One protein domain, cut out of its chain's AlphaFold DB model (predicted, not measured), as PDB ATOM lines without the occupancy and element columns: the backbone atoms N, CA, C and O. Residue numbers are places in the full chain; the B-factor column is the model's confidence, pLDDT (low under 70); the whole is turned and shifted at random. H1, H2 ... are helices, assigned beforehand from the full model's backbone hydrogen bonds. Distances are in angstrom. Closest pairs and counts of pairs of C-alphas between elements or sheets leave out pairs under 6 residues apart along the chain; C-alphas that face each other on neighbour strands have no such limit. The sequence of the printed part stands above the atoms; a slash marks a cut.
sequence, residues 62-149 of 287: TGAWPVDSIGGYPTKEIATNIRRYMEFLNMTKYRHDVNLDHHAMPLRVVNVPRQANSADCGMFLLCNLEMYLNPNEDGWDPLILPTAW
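Overview. This is residues 62 to 149 of the 287 residues of a protein of Glossina austeni (UniProt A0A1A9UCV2). A long helix, H1, at one end and a shorter one, H2, at the other are set far apart and joined by a long loop, residues 95 to 120, which folds back past H1 and runs on to the H2 end. The opening stretch, residues 62 to 74, runs through the middle, and a tiny helix, H3, lies toward the H2 end. The printed part has 88 residues with three named helices, in the order H1, H2, H3, and no named strand; the class is all helix, though only 37 residues are in named elements. The whole is loose, with a radius of gyration of the C-alphas of 15.2 A and spans of 43 by 32 by 21 A.

Arrangement. After residues 62 to 74, whose C-alphas lie 2 to 15 A from the mean of the C-alphas, comes H1, residues 75 to 94. H2, residues 121 to 133, is apart from H1. H3, residues 145 to 148, is apart from both H1 and H2. In H1 and H2 every O i to N i+4 pair is within hydrogen-bond range; H3 is too short for such a pair, and its one O i to N i+3 pair is within range.

Along the chain. H1 begins at C-alpha 75, (-11.821, -20.956, -37.696), and measures 27.7 A from first to last C-alpha. H2 measures 18.2 A and begins at C-alpha 121, (-11.089, -11.842, -50.007). H3 measures 5.0 A and ends at C-alpha 148, (-0.026, -0.824, -37.831).

Size, cuts and confidence. The two C-alphas farthest apart, those of Arg 95 and Ala 116, are 45.6 A apart. Both links are long, with 26 residues from H1 to H2 and 11 from H2 to H3. The printed part has no cut. Its mean pLDDT is 87.0; residue 135 and residues 137 to 149 are under 70.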
ATOM      1  N   THR A  62       4.639 -20.396 -31.542       79.31
ATOM      2  CA  THR A  62       3.858 -21.608 -31.825       79.31
ATOM      3  C   THR A  62       2.375 -21.277 -31.715       79.31
ATOM      4  O   THR A  62       1.931 -20.653 -30.745       79.31
ATOM      5  N   GLY A  63       1.590 -21.667 -32.717       88.94
ATOM      6  CA  GLY A  63       0.184 -21.293 -32.805       88.94
ATOM      7  C   GLY A  63      -0.386 -21.424 -34.211       88.94
ATOM      8  O   GLY A  63       0.288 -21.867 -35.136       88.94
ATOM      9  N   ALA A  64      -1.648 -21.033 -34.342       91.44
ATOM     10  CA  ALA A  64      -2.322 -20.848 -35.618       91.44
ATOM     11  C   ALA A  64      -2.884 -19.420 -35.669       91.44
ATOM     12  O   ALA A  64      -3.630 -19.024 -34.769       91.44
ATOM     13  N   TRP A  65      -2.534 -18.670 -36.717       92.50
ATOM     14  CA  TRP A  65      -2.940 -17.275 -36.941       92.50
ATOM     15  C   TRP A  65      -3.887 -17.189 -38.138       92.50
ATOM     16  O   TRP A  65      -3.447 -16.965 -39.264       92.50
ATOM     17  N   PRO A  66      -5.192 -17.415 -37.934       92.69
ATOM     18  CA  PRO A  66      -6.182 -17.210 -38.973       92.69
ATOM     19  C   PRO A  66      -6.246 -15.732 -39.361       92.69
ATOM     20  O   PRO A  66      -6.484 -14.858 -38.524       92.69
ATOM     21  N   VAL A  67      -6.076 -15.490 -40.655       92.88
ATOM     22  CA  VAL A  67      -6.320 -14.213 -41.323       92.88
ATOM     23  C   VAL A  67      -7.672 -14.332 -42.016       92.88
ATOM     24  O   VAL A  67      -7.815 -15.084 -42.975       92.88
ATOM     25  N   ASP A  68      -8.675 -13.627 -41.498       93.75
ATOM     26  CA  ASP A  68     -10.044 -13.639 -42.024       93.75
ATOM     27  C   ASP A  68     -10.590 -12.206 -42.052       93.75
ATOM     28  O   ASP A  68     -10.956 -11.652 -41.010       93.75
ATOM     29  N   SER A  69     -10.627 -11.607 -43.247       94.06
ATOM     30  CA  SER A  69     -11.128 -10.250 -43.490       94.06
ATOM     31  C   SER A  69     -12.656 -10.167 -43.560       94.06
ATOM     32  O   SER A  69     -13.200  -9.085 -43.348       94.06
ATOM     33  N   ILE A  70     -13.374 -11.273 -43.799       93.44
ATOM     34  CA  ILE A  70     -14.851 -11.283 -43.823       93.44
ATOM     35  C   ILE A  70     -15.384 -11.496 -42.405       93.44
ATOM     36  O   ILE A  70     -16.188 -10.713 -41.903       93.44
ATOM     37  N   GLY A  71     -14.868 -12.507 -41.711       90.56
ATOM     38  CA  GLY A  71     -15.463 -13.045 -40.495       90.56
ATOM     39  C   GLY A  71     -16.422 -14.195 -40.803       90.56
ATOM     40  O   GLY A  71     -16.895 -14.367 -41.924       90.56
ATOM     41  N   GLY A  72     -16.743 -14.984 -39.778       88.62
ATOM     42  CA  GLY A  72     -17.733 -16.062 -39.877       88.62
ATOM     43  C   GLY A  72     -17.210 -17.389 -40.434       88.62
ATOM     44  O   GLY A  72     -17.970 -18.356 -40.456       88.62
ATOM     45  N   TYR A  73     -15.931 -17.491 -40.818       88.38
ATOM     46  CA  TYR A  73     -15.334 -18.791 -41.133       88.38
ATOM     47  C   TYR A  73     -15.272 -19.707 -39.888       88.38
ATOM     48  O   TYR A  73     -15.135 -19.216 -38.761       88.38
ATOM     49  N   PRO A  74     -15.349 -21.045 -40.059       93.56
ATOM     50  CA  PRO A  74     -15.249 -22.034 -38.979       93.56
ATOM     51  C   PRO A  74     -13.786 -22.202 -38.533       93.56
ATOM     52  O   PRO A  74     -13.110 -23.210 -38.756       93.56
ATOM     53  N   THR A  75     -13.252 -21.135 -37.950       93.19
ATOM     54  CA  THR A  75     -11.821 -20.956 -37.696       93.19
ATOM     55  C   THR A  75     -11.273 -21.926 -36.647       93.19
ATOM     56  O   THR A  75     -10.097 -22.292 -36.695       93.19
ATOM     57  N   LYS A  76     -12.111 -22.385 -35.708       93.88
ATOM     58  CA  LYS A  76     -11.725 -23.359 -34.671       93.88
ATOM     59  C   LYS A  76     -11.580 -24.763 -35.254       93.88
ATOM     60  O   LYS A  76     -10.663 -25.500 -34.892       93.88
ATOM     61  N   GLU A  77     -12.466 -25.105 -36.175       95.69
ATOM     62  CA  GLU A  77     -12.535 -26.369 -36.893       95.69
ATOM     63  C   GLU A  77     -11.360 -26.468 -37.873       95.69
ATOM     64  O   GLU A  77     -10.622 -27.454 -37.851       95.69
ATOM     65  N   ILE A  78     -11.107 -25.400 -38.643       94.56
ATOM     66  CA  ILE A  78      -9.930 -25.270 -39.519       94.56
ATOM     67  C   ILE A  78      -8.638 -25.425 -38.708       94.56
ATOM     68  O   ILE A  78      -7.801 -26.258 -39.051       94.56
ATOM     69  N   ALA A  79      -8.495 -24.695 -37.595       94.69
ATOM     70  CA  ALA A  79      -7.323 -24.815 -36.731       94.69
ATOM     71  C   ALA A  79      -7.146 -26.245 -36.199       94.69
ATOM     72  O   ALA A  79      -6.045 -26.782 -36.262       94.69
ATOM     73  N   THR A  80      -8.223 -26.889 -35.741       96.19
ATOM     74  CA  THR A  80      -8.205 -28.281 -35.253       96.19
ATOM     75  C   THR A  80      -7.760 -29.269 -36.332       96.19
ATOM     76  O   THR A  80      -6.966 -30.166 -36.047       96.19
ATOM     77  N   ASN A  81      -8.209 -29.084 -37.574       96.56
ATOM     78  CA  ASN A  81      -7.780 -29.904 -38.706       96.56
ATOM     79  C   ASN A  81      -6.300 -29.676 -39.055       96.56
ATOM     80  O   ASN A  81      -5.591 -30.648 -39.306       96.56
ATOM     81  N   ILE A  82      -5.812 -28.429 -38.991       96.06
ATOM     82  CA  ILE A  82      -4.382 -28.113 -39.154       96.06
ATOM     83  C   ILE A  82      -3.544 -28.820 -38.081       96.06
ATOM     84  O   ILE A  82      -2.511 -29.395 -38.420       96.06
ATOM     85  N   ARG A  83      -3.995 -28.853 -36.815       96.25
ATOM     86  CA  ARG A  83      -3.275 -29.580 -35.751       96.25
ATOM     87  C   ARG A  83      -3.143 -31.063 -36.079       96.25
ATOM     88  O   ARG A  83      -2.026 -31.546 -36.207       96.25
ATOM     89  N   ARG A  84      -4.267 -31.739 -36.341       96.88
ATOM     90  CA  ARG A  84      -4.306 -33.169 -36.708       96.88
ATOM     91  C   ARG A  84      -3.443 -33.499 -37.925       96.88
ATOM     92  O   ARG A  84      -2.792 -34.539 -37.962       96.88
ATOM     93  N   TYR A  85      -3.427 -32.616 -38.923       96.88
ATOM     94  CA  TYR A  85      -2.579 -32.781 -40.100       96.88
ATOM     95  C   TYR A  85      -1.087 -32.670 -39.756       96.88
ATOM     96  O   TYR A  85      -0.292 -33.485 -40.220       96.88
ATOM     97  N   MET A  86      -0.704 -31.724 -38.895       95.69
ATOM     98  CA  MET A  86       0.671 -31.598 -38.406       95.69
ATOM     99  C   MET A  86       1.092 -32.785 -37.522       95.69
ATOM    100  O   MET A  86       2.225 -33.243 -37.642       95.69
ATOM    101  N   GLU A  87       0.203 -33.329 -36.686       95.81
ATOM    102  CA  GLU A  87       0.452 -34.562 -35.912       95.81
ATOM    103  C   GLU A  87       0.722 -35.747 -36.855       95.81
ATOM    104  O   GLU A  87       1.750 -36.418 -36.748       95.81
ATOM    105  N   PHE A  88      -0.147 -35.938 -37.856       96.19
ATOM    106  CA  PHE A  88       0.012 -36.958 -38.894       96.19
ATOM    107  C   PHE A  88       1.324 -36.806 -39.682       96.19
ATOM    108  O   PHE A  88       2.027 -37.794 -39.897       96.19
ATOM    109  N   LEU A  89       1.685 -35.586 -40.097       95.69
ATOM    110  CA  LEU A  89       2.943 -35.334 -40.804       95.69
ATOM    111  C   LEU A  89       4.166 -35.671 -39.944       95.69
ATOM    112  O   LEU A  89       5.095 -36.303 -40.450       95.69
ATOM    113  N   ASN A  90       4.172 -35.288 -38.664       95.25
ATOM    114  CA  ASN A  90       5.290 -35.569 -37.760       95.25
ATOM    115  C   ASN A  90       5.451 -37.074 -37.490       95.25
ATOM    116  O   ASN A  90       6.565 -37.601 -37.575       95.25
ATOM    117  N   MET A  91       4.339 -37.782 -37.277       95.38
ATOM    118  CA  MET A  91       4.333 -39.238 -37.125       95.38
ATOM    119  C   MET A  91       4.818 -39.953 -38.397       95.38
ATOM    120  O   MET A  91       5.640 -40.871 -38.321       95.38
ATOM    121  N   THR A  92       4.348 -39.536 -39.576       94.62
ATOM    122  CA  THR A  92       4.691 -40.193 -40.846       94.62
ATOM    123  C   THR A  92       6.130 -39.903 -41.280       94.62
ATOM    124  O   THR A  92       6.845 -40.847 -41.618       94.62
ATOM    125  N   LYS A  93       6.577 -38.637 -41.246       95.94
ATOM    126  CA  LYS A  93       7.907 -38.233 -41.748       95.94
ATOM    127  C   LYS A  93       9.037 -38.422 -40.738       95.94
ATOM    128  O   LYS A  93      10.117 -38.855 -41.123       95.94
ATOM    129  N   TYR A  94       8.809 -38.111 -39.462       95.19
ATOM    130  CA  TYR A  94       9.870 -38.090 -38.444       95.19
ATOM    131  C   TYR A  94       9.765 -39.223 -37.418       95.19
ATOM    132  O   TYR A  94      10.619 -39.322 -36.539       95.19
ATOM    133  N   ARG A  95       8.728 -40.075 -37.510       95.75
ATOM    134  CA  ARG A  95       8.405 -41.118 -36.513       95.75
ATOM    135  C   ARG A  95       8.310 -40.559 -35.088       95.75
ATOM    136  O   ARG A  95       8.582 -41.265 -34.118       95.75
ATOM    137  N   HIS A  96       7.935 -39.286 -34.974       96.50
ATOM    138  CA  HIS A  96       7.862 -38.572 -33.711       96.50
ATOM    139  C   HIS A  96       6.404 -38.283 -33.373       96.50
ATOM    140  O   HIS A  96       5.703 -37.617 -34.135       96.50
ATOM    141  N   ASP A  97       5.957 -38.812 -32.236       95.62
ATOM    142  CA  ASP A  97       4.623 -38.554 -31.715       95.62
ATOM    143  C   ASP A  97       4.594 -37.173 -31.057       95.62
ATOM    144  O   ASP A  97       5.315 -36.918 -30.090       95.62
ATOM    145  N   VAL A  98       3.787 -36.272 -31.610       94.38
ATOM    146  CA  VAL A  98       3.593 -34.917 -31.093       94.38
ATOM    147  C   VAL A  98       2.117 -34.728 -30.785       94.38
ATOM    148  O   VAL A  98       1.267 -34.988 -31.627       94.38
ATOM    149  N   ASN A  99       1.815 -34.252 -29.581       95.25
ATOM    150  CA  ASN A  99       0.469 -33.833 -29.206       95.25
ATOM    151  C   ASN A  99       0.346 -32.329 -29.470       95.25
ATOM    152  O   ASN A  99       0.947 -31.517 -28.758       95.25
ATOM    153  N   LEU A 100      -0.406 -31.958 -30.503       95.31
ATOM    154  CA  LEU A 100      -0.645 -30.573 -30.883       95.31
ATOM    155  C   LEU A 100      -2.052 -30.181 -30.440       95.31
ATOM    156  O   LEU A 100      -2.966 -30.008 -31.241       95.31
ATOM    157  N   ASP A 101      -2.230 -30.014 -29.134       94.88
ATOM    158  CA  ASP A 101      -3.489 -29.544 -28.568       94.88
ATOM    159  C   ASP A 101      -3.648 -28.005 -28.651       94.88
ATOM    160  O   ASP A 101      -2.907 -27.278 -29.322       94.88
ATOM    161  N   HIS A 102      -4.670 -27.488 -27.967       94.00
ATOM    162  CA  HIS A 102      -4.975 -26.057 -27.908       94.00
ATOM    163  C   HIS A 102      -3.966 -25.235 -27.086       94.00
ATOM    164  O   HIS A 102      -3.976 -24.007 -27.193       94.00
ATOM    165  N   HIS A 103      -3.112 -25.879 -26.289       93.69
ATOM    166  CA  HIS A 103      -2.044 -25.250 -25.513       93.69
ATOM    167  C   HIS A 103      -0.710 -25.290 -26.266       93.69
ATOM    168  O   HIS A 103       0.005 -24.287 -26.270       93.69
ATOM    169  N   ALA A 104      -0.402 -26.400 -26.943       92.94
ATOM    170  CA  ALA A 104       0.787 -26.554 -27.780       92.94
ATOM    171  C   ALA A 104       0.716 -25.701 -29.062       92.94
ATOM    172  O   ALA A 104       1.703 -25.078 -29.447       92.94
ATOM    173  N   MET A 105      -0.461 -25.623 -29.700       95.06
ATOM    174  CA  MET A 105      -0.704 -24.768 -30.868       95.06
ATOM    175  C   MET A 105      -1.946 -23.879 -30.642       95.06
ATOM    176  O   MET A 105      -3.033 -24.154 -31.170       95.06
ATOM    177  N   PRO A 106      -1.828 -22.799 -29.846       95.38
ATOM    178  CA  PRO A 106      -2.948 -21.917 -29.540       95.38
ATOM    179  C   PRO A 106      -3.483 -21.215 -30.789       95.38
ATOM    180  O   PRO A 106      -2.730 -20.732 -31.633       95.38
ATOM    181  N   LEU A 107      -4.811 -21.128 -30.884       94.75
ATOM    182  CA  LEU A 107      -5.482 -20.353 -31.924       94.75
ATOM    183  C   LEU A 107      -5.472 -18.871 -31.536       94.75
ATOM    184  O   LEU A 107      -6.094 -18.494 -30.541       94.75
ATOM    185  N   ARG A 108      -4.783 -18.034 -32.312       92.12
ATOM    186  CA  ARG A 108      -4.643 -16.593 -32.064       92.12
ATOM    187  C   ARG A 108      -5.305 -15.818 -33.198       92.12
ATOM    188  O   ARG A 108      -4.720 -15.660 -34.262       92.12
ATOM    189  N   VAL A 109      -6.539 -15.363 -32.975       88.94
ATOM    190  CA  VAL A 109      -7.270 -14.551 -33.960       88.94
ATOM    191  C   VAL A 109      -6.513 -13.249 -34.199       88.94
ATOM    192  O   VAL A 109      -6.260 -12.503 -33.254       88.94
ATOM    193  N   VAL A 110      -6.159 -12.987 -35.456       88.69
ATOM    194  CA  VAL A 110      -5.483 -11.754 -35.856       88.69
ATOM    195  C   VAL A 110      -6.524 -10.697 -36.209       88.69
ATOM    196  O   VAL A 110      -7.457 -10.956 -36.969       88.69
ATOM    197  N   ASN A 111      -6.359  -9.488 -35.674       87.69
ATOM    198  CA  ASN A 111      -7.151  -8.339 -36.098       87.69
ATOM    199  C   ASN A 111      -6.580  -7.799 -37.412       87.69
ATOM    200  O   ASN A 111      -5.586  -7.078 -37.412       87.69
ATOM    201  N   VAL A 112      -7.241  -8.152 -38.508       88.81
ATOM    202  CA  VAL A 112      -7.005  -7.616 -39.854       88.81
ATOM    203  C   VAL A 112      -8.192  -6.727 -40.245       88.81
ATOM    204  O   VAL A 112      -9.283  -6.917 -39.689       88.81
ATOM    205  N   PRO A 113      -8.043  -5.751 -41.160       90.38
ATOM    206  CA  PRO A 113      -9.168  -4.927 -41.574       90.38
ATOM    207  C   PRO A 113     -10.297  -5.770 -42.151       90.38
ATOM    208  O   PRO A 113     -10.076  -6.722 -42.904       90.38
ATOM    209  N   ARG A 114     -11.522  -5.390 -41.789       92.62
ATOM    210  CA  ARG A 114     -12.727  -6.005 -42.331       92.62
ATOM    211  C   ARG A 114     -12.986  -5.463 -43.727       92.62
ATOM    212  O   ARG A 114     -12.975  -4.251 -43.925       92.62
ATOM    213  N   GLN A 115     -13.245  -6.359 -44.669       91.06
ATOM    214  CA  GLN A 115     -13.735  -5.988 -45.993       91.06
ATOM    215  C   GLN A 115     -15.266  -5.968 -45.994       91.06
ATOM    216  O   GLN A 115     -15.904  -6.806 -45.360       91.06
ATOM    217  N   ALA A 116     -15.858  -5.015 -46.714       89.06
ATOM    218  CA  ALA A 116     -17.314  -4.871 -46.799       89.06
ATOM    219  C   ALA A 116     -17.964  -5.797 -47.847       89.06
ATOM    220  O   ALA A 116     -19.173  -5.998 -47.826       89.06
ATOM    221  N   ASN A 117     -17.179  -6.354 -48.774       91.12
ATOM    222  CA  ASN A 117     -17.654  -7.275 -49.806       91.12
ATOM    223  C   ASN A 117     -16.953  -8.640 -49.687       91.12
ATOM    224  O   ASN A 117     -15.897  -8.755 -49.071       91.12
ATOM    225  N   SER A 118     -17.524  -9.687 -50.281       89.81
ATOM    226  CA  SER A 118     -16.930 -11.032 -50.295       89.81
ATOM    227  C   SER A 118     -15.991 -11.294 -51.479       89.81
ATOM    228  O   SER A 118     -15.279 -12.295 -51.462       89.81
ATOM    229  N   ALA A 119     -15.974 -10.419 -52.489       93.75
ATOM    230  CA  ALA A 119     -15.206 -10.596 -53.723       93.75
ATOM    231  C   ALA A 119     -13.702 -10.350 -53.522       93.75
ATOM    232  O   ALA A 119     -12.877 -11.074 -54.077       93.75
ATOM    233  N   ASP A 120     -13.340  -9.392 -52.667       92.75
ATOM    234  CA  ASP A 120     -11.951  -8.966 -52.469       92.75
ATOM    235  C   ASP A 120     -11.163  -9.861 -51.489       92.75
ATOM    236  O   ASP A 120     -10.011  -9.565 -51.173       92.75
ATOM    237  N   CYS A 121     -11.726 -10.989 -51.025       92.44
ATOM    238  CA  CYS A 121     -11.089 -11.842 -50.007       92.44
ATOM    239  C   CYS A 121      -9.698 -12.348 -50.419       92.44
ATOM    240  O   CYS A 121      -8.790 -12.394 -49.590       92.44
ATOM    241  N   GLY A 122      -9.502 -12.649 -51.707       93.12
ATOM    242  CA  GLY A 122      -8.194 -13.004 -52.259       93.12
ATOM    243  C   GLY A 122      -7.198 -11.842 -52.219       93.12
ATOM    244  O   GLY A 122      -6.040 -12.043 -51.859       93.12
ATOM    245  N   MET A 123      -7.645 -10.616 -52.508       93.81
ATOM    246  CA  MET A 123      -6.802  -9.416 -52.442       93.81
ATOM    247  C   MET A 123      -6.397  -9.087 -51.005       93.81
ATOM    248  O   MET A 123      -5.224  -8.821 -50.743       93.81
ATOM    249  N   PHE A 124      -7.334  -9.177 -50.056       92.00
ATOM    250  CA  PHE A 124      -7.026  -9.006 -48.637       92.00
ATOM    251  C   PHE A 124      -6.062 -10.086 -48.138       92.00
ATOM    252  O   PHE A 124      -5.115  -9.751 -47.426       92.00
ATOM    253  N   LEU A 125      -6.241 -11.353 -48.529       91.94
ATOM    254  CA  LEU A 125      -5.312 -12.433 -48.184       91.94
ATOM    255  C   LEU A 125      -3.895 -12.152 -48.708       91.94
ATOM    256  O   LEU A 125      -2.934 -12.299 -47.954       91.94
ATOM    257  N   LEU A 126      -3.762 -11.704 -49.961       94.00
ATOM    258  CA  LEU A 126      -2.467 -11.375 -50.564       94.00
ATOM    259  C   LEU A 126      -1.799 -10.163 -49.893       94.00
ATOM    260  O   LEU A 126      -0.631 -10.275 -49.529       94.00
ATOM    261  N   CYS A 127      -2.517  -9.058 -49.641       91.12
ATOM    262  CA  CYS A 127      -1.947  -7.911 -48.914       91.12
ATOM    263  C   CYS A 127      -1.507  -8.306 -47.486       91.12
ATOM    264  O   CYS A 127      -0.428  -7.919 -47.038       91.12
ATOM    265  N   ASN A 128      -2.301  -9.119 -46.772       88.00
ATOM    266  CA  ASN A 128      -1.920  -9.642 -45.451       88.00
ATOM    267  C   ASN A 128      -0.658 -10.521 -45.513       88.00
ATOM    268  O   ASN A 128       0.201 -10.418 -44.636       88.00
ATOM    269  N   LEU A 129      -0.540 -11.370 -46.538       90.75
ATOM    270  CA  LEU A 129       0.615 -12.244 -46.729       90.75
ATOM    271  C   LEU A 129       1.875 -11.460 -47.126       90.75
ATOM    272  O   LEU A 129       2.952 -11.778 -46.632       90.75
ATOM    273  N   GLU A 130       1.758 -10.416 -47.954       90.38
ATOM    274  CA  GLU A 130       2.883  -9.521 -48.266       90.38
ATOM    275  C   GLU A 130       3.402  -8.838 -46.994       90.38
ATOM    276  O   GLU A 130       4.603  -8.861 -46.741       90.38
ATOM    277  N   MET A 131       2.513  -8.320 -46.139       84.94
ATOM    278  CA  MET A 131       2.906  -7.742 -44.848       84.94
ATOM    279  C   MET A 131       3.527  -8.764 -43.887       84.94
ATOM    280  O   MET A 131       4.462  -8.415 -43.172       84.94
ATOM    281  N   TYR A 132       3.053 -10.015 -43.878       84.56
ATOM    282  CA  TYR A 132       3.660 -11.097 -43.092       84.56
ATOM    283  C   TYR A 132       5.080 -11.445 -43.562       84.56
ATOM    284  O   TYR A 132       5.982 -11.628 -42.745       84.56
ATOM    285  N   LEU A 133       5.279 -11.541 -44.879       86.81
ATOM    286  CA  LEU A 133       6.552 -11.944 -45.486       86.81
ATOM    287  C   LEU A 133       7.563 -10.797 -45.613       86.81
ATOM    288  O   LEU A 133       8.752 -11.064 -45.777       86.81
ATOM    289  N   ASN A 134       7.113  -9.544 -45.531       85.88
ATOM    290  CA  ASN A 134       7.953  -8.350 -45.536       85.88
ATOM    291  C   ASN A 134       7.877  -7.618 -44.179       85.88
ATOM    292  O   ASN A 134       7.315  -6.518 -44.104       85.88
ATOM    293  N   PRO A 135       8.448  -8.193 -43.100       66.88
ATOM    294  CA  PRO A 135       8.700  -7.444 -41.883       66.88
ATOM    295  C   PRO A 135       9.754  -6.374 -42.190       66.88
ATOM    296  O   PRO A 135      10.940  -6.668 -42.337       66.88
ATOM    297  N   ASN A 136       9.315  -5.118 -42.277       73.69
ATOM    298  CA  ASN A 136      10.214  -3.968 -42.171       73.69
ATOM    299  C   ASN A 136      10.928  -3.999 -40.799       73.69
ATOM    300  O   ASN A 136      10.548  -4.774 -39.921       73.69
ATOM    301  N   GLU A 137      11.926  -3.136 -40.575       55.19
ATOM    302  CA  GLU A 137      12.703  -3.117 -39.317       55.19
ATOM    303  C   GLU A 137      11.845  -2.943 -38.043       55.19
ATOM    304  O   GLU A 137      12.245  -3.399 -36.975       55.19
ATOM    305  N   ASP A 138      10.637  -2.380 -38.164       56.50
ATOM    306  CA  ASP A 138       9.649  -2.251 -37.079       56.50
ATOM    307  C   ASP A 138       9.032  -3.591 -36.614       56.50
ATOM    308  O   ASP A 138       8.361  -3.639 -35.584       56.50
ATOM    309  N   GLY A 139       9.263  -4.679 -37.357       55.59
ATOM    310  CA  GLY A 139       8.839  -6.038 -37.030       55.59
ATOM    311  C   GLY A 139       7.360  -6.326 -37.308       55.59
ATOM    312  O   GLY A 139       6.454  -5.675 -36.789       55.59
ATOM    313  N   TRP A 140       7.087  -7.391 -38.069       61.00
ATOM    314  CA  TRP A 140       5.752  -7.992 -38.075       61.00
ATOM    315  C   TRP A 140       5.549  -8.739 -36.750       61.00
ATOM    316  O   TRP A 140       5.863  -9.922 -36.634       61.00
ATOM    317  N   ASP A 141       5.063  -8.042 -35.723       67.31
ATOM    318  CA  ASP A 141       4.530  -8.687 -34.524       67.31
ATOM    319  C   ASP A 141       3.013  -8.883 -34.704       67.31
ATOM    320  O   ASP A 141       2.279  -7.887 -34.791       67.31
ATOM    321  N   PRO A 142       2.496 -10.131 -34.717       62.50
ATOM    322  CA  PRO A 142       1.062 -10.391 -34.810       62.50
ATOM    323  C   PRO A 142       0.237  -9.764 -33.670       62.50
ATOM    324  O   PRO A 142      -0.986  -9.667 -33.787       62.50
ATOM    325  N   LEU A 143       0.878  -9.330 -32.579       62.50
ATOM    326  CA  LEU A 143       0.268  -8.599 -31.468       62.50
ATOM    327  C   LEU A 143       0.223  -7.071 -31.695       62.50
ATOM    328  O   LEU A 143      -0.633  -6.409 -31.108       62.50
ATOM    329  N   ILE A 144       1.081  -6.509 -32.561       62.81
ATOM    330  CA  ILE A 144       1.153  -5.063 -32.876       62.81
ATOM    331  C   ILE A 144       0.287  -4.692 -34.098       62.81
ATOM    332  O   ILE A 144      -0.090  -3.529 -34.261       62.81
ATOM    333  N   LEU A 145      -0.138  -5.671 -34.910       58.47
ATOM    334  CA  LEU A 145      -1.013  -5.456 -36.080       58.47
ATOM    335  C   LEU A 145      -2.247  -4.549 -35.847       58.47
ATOM    336  O   LEU A 145      -2.492  -3.700 -36.705       58.47
ATOM    337  N   PRO A 146      -2.992  -4.596 -34.719       53.31
ATOM    338  CA  PRO A 146      -4.115  -3.672 -34.490       53.31
ATOM    339  C   PRO A 146      -3.737  -2.177 -34.537       53.31
ATOM    340  O   PRO A 146      -4.620  -1.318 -34.645       53.31
ATOM    341  N   THR A 147      -2.443  -1.872 -34.410       51.66
ATOM    342  CA  THR A 147      -1.865  -0.527 -34.447       51.66
ATOM    343  C   THR A 147      -1.356  -0.181 -35.845       51.66
ATOM    344  O   THR A 147      -1.713   0.872 -36.353       51.66
ATOM    345  N   ALA A 148      -0.597  -1.072 -36.498       53.78
ATOM    346  CA  ALA A 148      -0.026  -0.824 -37.831       53.78
ATOM    347  C   ALA A 148      -1.088  -0.677 -38.940       53.78
ATOM    348  O   ALA A 148      -0.889   0.050 -39.908       53.78
ATOM    349  N   TRP A 149      -2.234  -1.346 -38.781       53.25
ATOM    350  CA  TRP A 149      -3.361  -1.273 -39.717       53.25
ATOM    351  C   TRP A 149      -4.355  -0.154 -39.399       53.25
ATOM    352  O   TRP A 149      -5.225   0.159 -40.216       53.25
TER     353      TRP A 149